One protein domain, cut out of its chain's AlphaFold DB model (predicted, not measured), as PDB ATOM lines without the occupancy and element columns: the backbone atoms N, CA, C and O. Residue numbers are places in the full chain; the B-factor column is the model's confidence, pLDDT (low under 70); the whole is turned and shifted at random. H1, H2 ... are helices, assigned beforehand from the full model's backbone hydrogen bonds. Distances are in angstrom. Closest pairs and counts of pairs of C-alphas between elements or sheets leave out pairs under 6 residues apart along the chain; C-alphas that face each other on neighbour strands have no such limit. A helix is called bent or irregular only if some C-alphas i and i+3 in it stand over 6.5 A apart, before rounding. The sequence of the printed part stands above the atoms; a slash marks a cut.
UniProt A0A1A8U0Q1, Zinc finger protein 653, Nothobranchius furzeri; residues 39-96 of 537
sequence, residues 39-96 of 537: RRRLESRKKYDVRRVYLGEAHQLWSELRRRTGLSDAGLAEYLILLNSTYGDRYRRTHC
ATOM      1  N   ARG A  39     191.548 177.998 299.249       79.25
ATOM      2  CA  ARG A  39     190.692 179.143 299.597       79.25
ATOM      3  C   ARG A  39     191.483 180.449 299.607       79.25
ATOM      4  O   ARG A  39     191.131 181.365 298.870       79.25
ATOM      5  N   ARG A  40     192.617 180.502 300.312       81.69
ATOM      6  CA  ARG A  40     193.496 181.686 300.338       81.69
ATOM      7  C   ARG A  40     194.092 182.022 298.972       81.69
ATOM      8  O   ARG A  40     194.235 183.198 298.654       81.69
ATOM      9  N   ARG A  41     194.407 181.025 298.134       78.56
ATOM     10  CA  ARG A  41     194.813 181.255 296.733       78.56
ATOM     11  C   ARG A  41     193.672 181.865 295.914       78.56
ATOM     12  O   ARG A  41     193.921 182.804 295.163       78.56
ATOM     13  N   LEU A  42     192.436 181.400 296.090       74.25
ATOM     14  CA  LEU A  42     191.252 181.929 295.408       74.25
ATOM     15  C   LEU A  42     190.894 183.347 295.890       74.25
ATOM     16  O   LEU A  42     190.595 184.213 295.078       74.25
ATOM     17  N   GLU A  43     191.001 183.618 297.188       75.25
ATOM     18  CA  GLU A  43     190.839 184.949 297.790       75.25
ATOM     19  C   GLU A  43     191.958 185.909 297.355       75.25
ATOM     20  O   GLU A  43     191.690 187.065 297.028       75.25
ATOM     21  N   SER A  44     193.204 185.429 297.247       70.44
ATOM     22  CA  SER A  44     194.286 186.223 296.659       70.44
ATOM     23  C   SER A  44     194.054 186.493 295.173       70.44
ATOM     24  O   SER A  44     194.288 187.616 294.745       70.44
ATOM     25  N   ARG A  45     193.523 185.529 294.399       67.56
ATOM     26  CA  ARG A  45     193.130 185.752 292.999       67.56
ATOM     27  C   ARG A  45     192.057 186.830 292.914       67.56
ATOM     28  O   ARG A  45     192.316 187.835 292.265       67.56
ATOM     29  N   LYS A  46     190.988 186.739 293.716       62.66
ATOM     30  CA  LYS A  46     189.963 187.794 293.840       62.66
ATOM     31  C   LYS A  46     190.574 189.182 294.092       62.66
ATOM     32  O   LYS A  46     190.161 190.134 293.441       62.66
ATOM     33  N   LYS A  47     191.603 189.311 294.948       61.78
ATOM     34  CA  LYS A  47     192.338 190.579 295.196       61.78
ATOM     35  C   LYS A  47     193.057 191.148 293.953       61.78
ATOM     36  O   LYS A  47     193.282 192.358 293.882       61.78
ATOM     37  N   TYR A  48     193.428 190.317 292.979       51.59
ATOM     38  CA  TYR A  48     193.948 190.760 291.678       51.59
ATOM     39  C   TYR A  48     192.844 190.881 290.615       51.59
ATOM     40  O   TYR A  48     192.928 191.770 289.771       51.59
ATOM     41  N   ASP A  49     191.777 190.086 290.702       55.22
ATOM     42  CA  ASP A  49     190.628 190.157 289.798       55.22
ATOM     43  C   ASP A  49     189.845 191.473 289.955       55.22
ATOM     44  O   ASP A  49     189.384 192.004 288.955       55.22
ATOM     45  N   VAL A  50     189.820 192.123 291.135       50.38
ATOM     46  CA  VAL A  50     189.274 193.505 291.251       50.38
ATOM     47  C   VAL A  50     190.027 194.522 290.368       50.38
ATOM     48  O   VAL A  50     189.490 195.581 290.054       50.38
ATOM     49  N   ARG A  51     191.267 194.223 289.945       54.72
ATOM     50  CA  ARG A  51     192.035 195.036 288.980       54.72
ATOM     51  C   ARG A  51     191.935 194.534 287.536       54.72
ATOM     52  O   ARG A  51     192.213 195.302 286.620       54.72
ATOM     53  N   ARG A  52     191.492 193.295 287.305       55.94
ATOM     54  CA  ARG A  52     191.049 192.834 285.983       55.94
ATOM     55  C   ARG A  52     189.592 193.245 285.811       55.94
ATOM     56  O   ARG A  52     188.708 192.455 286.118       55.94
ATOM     57  N   VAL A  53     189.373 194.485 285.355       59.66
ATOM     58  CA  VAL A  53     188.050 195.110 285.140       59.66
ATOM     59  C   VAL A  53     186.988 194.061 284.810       59.66
ATOM     60  O   VAL A  53     187.066 193.416 283.762       59.66
ATOM     61  N   TYR A  54     186.014 193.898 285.711       51.53
ATOM     62  CA  TYR A  54     184.884 192.992 285.526       51.53
ATOM     63  C   TYR A  54     184.025 193.482 284.356       51.53
ATOM     64  O   TYR A  54     183.023 194.176 284.521       51.53
ATOM     65  N   LEU A  55     184.415 193.077 283.150       56.78
ATOM     66  CA  LEU A  55     183.501 192.912 282.036       56.78
ATOM     67  C   LEU A  55     182.472 191.878 282.521       56.78
ATOM     68  O   LEU A  55     182.788 190.698 282.636       56.78
ATOM     69  N   GLY A  56     181.291 192.349 282.926       64.38
ATOM     70  CA  GLY A  56     180.220 191.504 283.460       64.38
ATOM     71  C   GLY A  56     179.505 190.753 282.340       64.38
ATOM     72  O   GLY A  56     180.132 190.111 281.501       64.38
ATOM     73  N   GLU A  57     178.187 190.907 282.257       58.25
ATOM     74  CA  GLU A  57     177.359 190.403 281.146       58.25
ATOM     75  C   GLU A  57     177.927 190.805 279.771       58.25
ATOM     76  O   GLU A  57     177.970 190.008 278.831       58.25
ATOM     77  N   ALA A  58     178.495 192.014 279.696       65.06
ATOM     78  CA  ALA A  58     179.199 192.518 278.525       65.06
ATOM     79  C   ALA A  58     180.332 191.593 278.034       65.06
ATOM     80  O   ALA A  58     180.541 191.522 276.830       65.06
ATOM     81  N   HIS A  59     181.049 190.852 278.897       75.50
ATOM     82  CA  HIS A  59     182.137 189.958 278.461       75.50
ATOM     83  C   HIS A  59     181.666 188.893 277.470       75.50
ATOM     84  O   HIS A  59     182.400 188.552 276.542       75.50
ATOM     85  N   GLN A  60     180.447 188.375 277.646       75.00
ATOM     86  CA  GLN A  60     179.890 187.390 276.722       75.00
ATOM     87  C   GLN A  60     179.578 188.032 275.372       75.00
ATOM     88  O   GLN A  60     179.958 187.482 274.345       75.00
ATOM     89  N   LEU A  61     179.009 189.242 275.363       79.25
ATOM     90  CA  LEU A  61     178.774 190.011 274.136       79.25
ATOM     91  C   LEU A  61     180.087 190.376 273.422       79.25
ATOM     92  O   LEU A  61     180.183 190.212 272.209       79.25
ATOM     93  N   TRP A  62     181.124 190.785 274.159       76.31
ATOM     94  CA  TRP A  62     182.463 191.048 273.617       76.31
ATOM     95  C   TRP A  62     183.113 189.790 273.033       76.31
ATOM     96  O   TRP A  62     183.687 189.837 271.947       76.31
ATOM     97  N   SER A  63     183.000 188.655 273.725       80.19
ATOM     98  CA  SER A  63     183.568 187.375 273.284       80.19
ATOM     99  C   SER A  63     182.826 186.805 272.074       80.19
ATOM    100  O   SER A  63     183.458 186.305 271.147       80.19
ATOM    101  N   GLU A  64     181.497 186.923 272.047       84.31
ATOM    102  CA  GLU A  64     180.638 186.578 270.910       84.31
ATOM    103  C   GLU A  64     180.962 187.454 269.692       84.31
ATOM    104  O   GLU A  64     181.159 186.932 268.596       84.31
ATOM    105  N   LEU A  65     181.089 188.773 269.880       83.12
ATOM    106  CA  LEU A  65     181.445 189.719 268.823       83.12
ATOM    107  C   LEU A  65     182.846 189.433 268.265       83.12
ATOM    108  O   LEU A  65     183.002 189.373 267.044       83.12
ATOM    109  N   ARG A  66     183.840 189.163 269.125       84.69
ATOM    110  CA  ARG A  66     185.187 188.744 268.700       84.69
ATOM    111  C   ARG A  66     185.135 187.423 267.916       84.69
ATOM    112  O   ARG A  66     185.728 187.339 266.845       84.69
ATOM    113  N   ARG A  67     184.361 186.426 268.371       87.25
ATOM    114  CA  ARG A  67     184.191 185.133 267.670       87.25
ATOM    115  C   ARG A  67     183.509 185.276 266.303       87.25
ATOM    116  O   ARG A  67     183.879 184.570 265.374       87.25
ATOM    117  N   ARG A  68     182.517 186.166 266.172       90.62
ATOM    118  CA  ARG A  68     181.770 186.397 264.916       90.62
ATOM    119  C   ARG A  68     182.538 187.212 263.881       90.62
ATOM    120  O   ARG A  68     182.304 187.034 262.692       90.62
ATOM    121  N   THR A  69     183.390 188.133 264.325       84.81
ATOM    122  CA  THR A  69     184.080 189.086 263.438       84.81
ATOM    123  C   THR A  69     185.540 188.729 263.173       84.81
ATOM    124  O   THR A  69     186.104 189.222 262.203       84.81
ATOM    125  N   GLY A  70     186.160 187.899 264.019       88.62
ATOM    126  CA  GLY A  70     187.586 187.565 263.934       88.62
ATOM    127  C   GLY A  70     188.529 188.731 264.260       88.62
ATOM    128  O   GLY A  70     189.737 188.594 264.086       88.62
ATOM    129  N   LEU A  71     188.004 189.875 264.713       87.50
ATOM    130  CA  LEU A  71     188.792 191.081 264.961       87.50
ATOM    131  C   LEU A  71     189.772 190.894 266.126       87.50
ATOM    132  O   LEU A  71     189.427 190.346 267.175       87.50
ATOM    133  N   SER A  72     190.981 191.428 265.955       87.56
ATOM    134  CA  SER A  72     191.911 191.680 267.057       87.56
ATOM    135  C   SER A  72     191.355 192.763 267.988       87.56
ATOM    136  O   SER A  72     190.468 193.525 267.608       87.56
ATOM    137  N   ASP A  73     191.906 192.891 269.196       84.75
ATOM    138  CA  ASP A  73     191.431 193.901 270.154       84.75
ATOM    139  C   ASP A  73     191.631 195.346 269.647       84.75
ATOM    140  O   ASP A  73     190.837 196.225 269.982       84.75
ATOM    141  N   ALA A  74     192.610 195.573 268.761       84.62
ATOM    142  CA  ALA A  74     192.769 196.833 268.031       84.62
ATOM    143  C   ALA A  74     191.639 197.055 267.007       84.62
ATOM    144  O   ALA A  74     190.940 198.065 267.078       84.62
ATOM    145  N   GLY A  75     191.381 196.085 266.120       89.19
ATOM    146  CA  GLY A  75     190.296 196.184 265.132       89.19
ATOM    147  C   GLY A  75     188.901 196.254 265.769       89.19
ATOM    148  O   GLY A  75     187.995 196.896 265.239       89.19
ATOM    149  N   LEU A  76     188.725 195.653 266.949       86.69
ATOM    150  CA  LEU A  76     187.514 195.771 267.756       86.69
ATOM    151  C   LEU A  76     187.358 197.185 268.344       86.69
ATOM    152  O   LEU A  76     186.253 197.726 268.333       86.69
ATOM    153  N   ALA A  77     188.445 197.812 268.807       85.62
ATOM    154  CA  ALA A  77     188.429 199.206 269.250       85.62
ATOM    155  C   ALA A  77     188.116 200.173 268.091       85.62
ATOM    156  O   ALA A  77     187.271 201.057 268.245       85.62
ATOM    157  N   GLU A  78     188.713 199.970 266.914       90.69
ATOM    158  CA  GLU A  78     188.398 200.728 265.694       90.69
ATOM    159  C   GLU A  78     186.925 200.582 265.289       90.69
ATOM    160  O   GLU A  78     186.245 201.581 265.049       90.69
ATOM    161  N   TYR A  79     186.393 199.354 265.296       87.31
ATOM    162  CA  TYR A  79     184.980 199.083 265.021       87.31
ATOM    163  C   TYR A  79     184.044 199.826 265.990       87.31
ATOM    164  O   TYR A  79     183.026 200.379 265.568       87.31
ATOM    165  N   LEU A  80     184.398 199.917 267.275       87.50
ATOM    166  CA  LEU A  80     183.636 200.685 268.267       87.50
ATOM    167  C   LEU A  80     183.721 202.198 268.052       87.50
ATOM    168  O   LEU A  80     182.714 202.891 268.208       87.50
ATOM    169  N   ILE A  81     184.886 202.722 267.672       89.94
ATOM    170  CA  ILE A  81     185.065 204.140 267.326       89.94
ATOM    171  C   ILE A  81     184.233 204.484 266.079       89.94
ATOM    172  O   ILE A  81     183.544 205.512 266.052       89.94
ATOM    173  N   LEU A  82     184.204 203.594 265.084       93.75
ATOM    174  CA  LEU A  82     183.358 203.717 263.898       93.75
ATOM    175  C   LEU A  82     181.864 203.663 264.261       93.75
ATOM    176  O   LEU A  82     181.098 204.522 263.829       93.75
ATOM    177  N   LEU A  83     181.434 202.719 265.103       91.25
ATOM    178  CA  LEU A  83     180.039 202.598 265.545       91.25
ATOM    179  C   LEU A  83     179.586 203.817 266.374       91.25
ATOM    180  O   LEU A  83     178.482 204.334 266.190       91.25
ATOM    181  N   ASN A  84     180.447 204.330 267.254       89.69
ATOM    182  CA  ASN A  84     180.171 205.506 268.080       89.69
ATOM    183  C   ASN A  84     180.110 206.804 267.249       89.69
ATOM    184  O   ASN A  84     179.226 207.632 267.466       89.69
ATOM    185  N   SER A  85     180.986 206.969 266.255       90.00
ATOM    186  CA  SER A  85     180.946 208.128 265.348       90.00
ATOM    187  C   SER A  85     179.760 208.085 264.373       90.00
ATOM    188  O   SER A  85     179.171 209.126 264.085       90.00
ATOM    189  N   THR A  86     179.347 206.899 263.912       91.50
ATOM    190  CA  THR A  86     178.237 206.744 262.950       91.50
ATOM    191  C   THR A  86     176.847 206.636 263.591       91.50
ATOM    192  O   THR A  86     175.877 207.121 263.001       91.50
ATOM    193  N   TYR A  87     176.712 206.047 264.787       89.06
ATOM    194  CA  TYR A  87     175.427 205.852 265.486       89.06
ATOM    195  C   TYR A  87     175.394 206.386 266.919       89.06
ATOM    196  O   TYR A  87     174.314 206.771 267.368       89.06
ATOM    197  N   GLY A  88     176.526 206.455 267.624       85.69
ATOM    198  CA  GLY A  88     176.590 206.897 269.025       85.69
ATOM    199  C   GLY A  88     175.960 208.273 269.259       85.69
ATOM    200  O   GLY A  88     175.282 208.489 270.259       85.69
ATOM    201  N   ASP A  89     176.060 209.177 268.285       79.19
ATOM    202  CA  ASP A  89     175.441 210.503 268.368       79.19
ATOM    203  C   ASP A  89     173.902 210.493 268.226       79.19
ATOM    204  O   ASP A  89     173.223 211.363 268.773       79.19
ATOM    205  N   ARG A  90     173.334 209.487 267.542       83.31
ATOM    206  CA  ARG A  90     171.883 209.210 267.537       83.31
ATOM    207  C   ARG A  90     171.463 208.480 268.811       83.31
ATOM    208  O   ARG A  90     170.485 208.884 269.424       83.31
ATOM    209  N   TYR A  91     172.236 207.478 269.229       80.06
ATOM    210  CA  TYR A  91     172.008 206.696 270.446       80.06
ATOM    211  C   TYR A  91     171.977 207.588 271.698       80.06
ATOM    212  O   TYR A  91     171.049 207.501 272.500       80.06
ATOM    213  N   ARG A  92     172.912 208.541 271.823       79.88
ATOM    214  CA  ARG A  92     172.866 209.573 272.871       79.88
ATOM    215  C   ARG A  92     171.574 210.385 272.822       79.88
ATOM    216  O   ARG A  92     170.990 210.621 273.864       79.88
ATOM    217  N   ARG A  93     171.089 210.772 271.639       77.00
ATOM    218  CA  ARG A  93     169.851 211.563 271.490       77.00
ATOM    219  C   ARG A  93     168.556 210.770 271.727       77.00
ATOM    220  O   ARG A  93     167.529 211.396 271.980       77.00
ATOM    221  N   THR A  94     168.576 209.438 271.636       77.75
ATOM    222  CA  THR A  94     167.407 208.581 271.918       77.75
ATOM    223  C   THR A  94     167.387 208.038 273.345       77.75
ATOM    224  O   THR A  94     166.311 207.975 273.933       77.75
ATOM    225  N   HIS A  95     168.542 207.678 273.915       65.25
ATOM    226  CA  HIS A  95     168.635 207.042 275.239       65.25
ATOM    227  C   HIS A  95     169.078 208.005 276.352       65.25
ATOM    228  O   HIS A  95     168.605 207.887 277.480       65.25
ATOM    229  N   CYS A  96     169.899 209.021 276.061       56.09
ATOM    230  CA  CYS A  96     170.094 210.141 276.986       56.09
ATOM    231  C   CYS A  96     169.022 211.204 276.693       56.09
ATOM    232  O   CYS A  96     168.833 211.622 275.552       56.09
TER     233      CYS A  96
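What this domain is: This is residues 39 to 96 of the 537 residues of the protein "Zinc finger protein 653" of Nothobranchius furzeri (UniProt A0A1A8U0Q1). H2 and H3 make an open V, joined at its point by a tight link, and a thin free arm that holds H1 sticks out from the far end of H2. The arm is residues 39 to 61, and it makes much of the length; the second limb of the V, H3, has a kink near residue 89. The printed part has 58 residues, with three named helices in the order H1, H2, H3 and no named strand, and its class is all helix. It is extended, with a radius of gyration of the C-alphas of 16.1 A, and its outline is flat, with spans of 48 by 30 by 16 A.

Where its parts are: H1 runs over residues 39 to 49, beginning at C-alpha 39 at (190.692, 179.143, 299.597), and is 14.7 A from first to last C-alpha. A short link of seven residues leads to H2, residues 57 to 69, which begins at C-alpha 57 at (177.359, 190.403, 281.146) and measures 19.0 A. A tight link of three residues follows. H3 holds residues 73 to 95, is the longest helix and measures 26.8 A, ending at C-alpha 95 at (168.635, 207.042, 275.239). H3 is irregular: C-alphas 86 and 89 are 7.2 A apart.

How they stand to each other: H1 touches no helix and is apart from both H2 and H3. Residues 39 to 61, of which 39 to 49 belong to H1 and 57 to 61 to H2, stand free. H2 and H3 are close but not clearly touching, with one pair of C-alphas within 8 A. Their closest C-alphas are those of Arg 66 and Leu 76, 7.5 A apart. They run opposite ways at a steep tilt of 59 degrees, where the line of H3 is a rough one, and their centres are 15.7 A apart. H3 has a kink of 59 degrees near residue 89. In H1 every O i to N i+4 pair is within hydrogen-bond range; in H2 8 of 9 are, and in H3 16 of 19.

The domain as a whole: The two C-alphas farthest apart are those of Arg 40 and Arg 90, at 48.0 A, and the first and last printed C-alphas, of Arg 39 and Cys 96, are 43.5 A apart. Without the free stretch, 35 residues remain, spanning 31 by 16 by 10 A. The printed part has no cut, and neither link is long. The mean pLDDT of the printed part is 76.8, and the model's confidence is low, under 70, at 16 residues, namely 45 to 58 and 95 to 96.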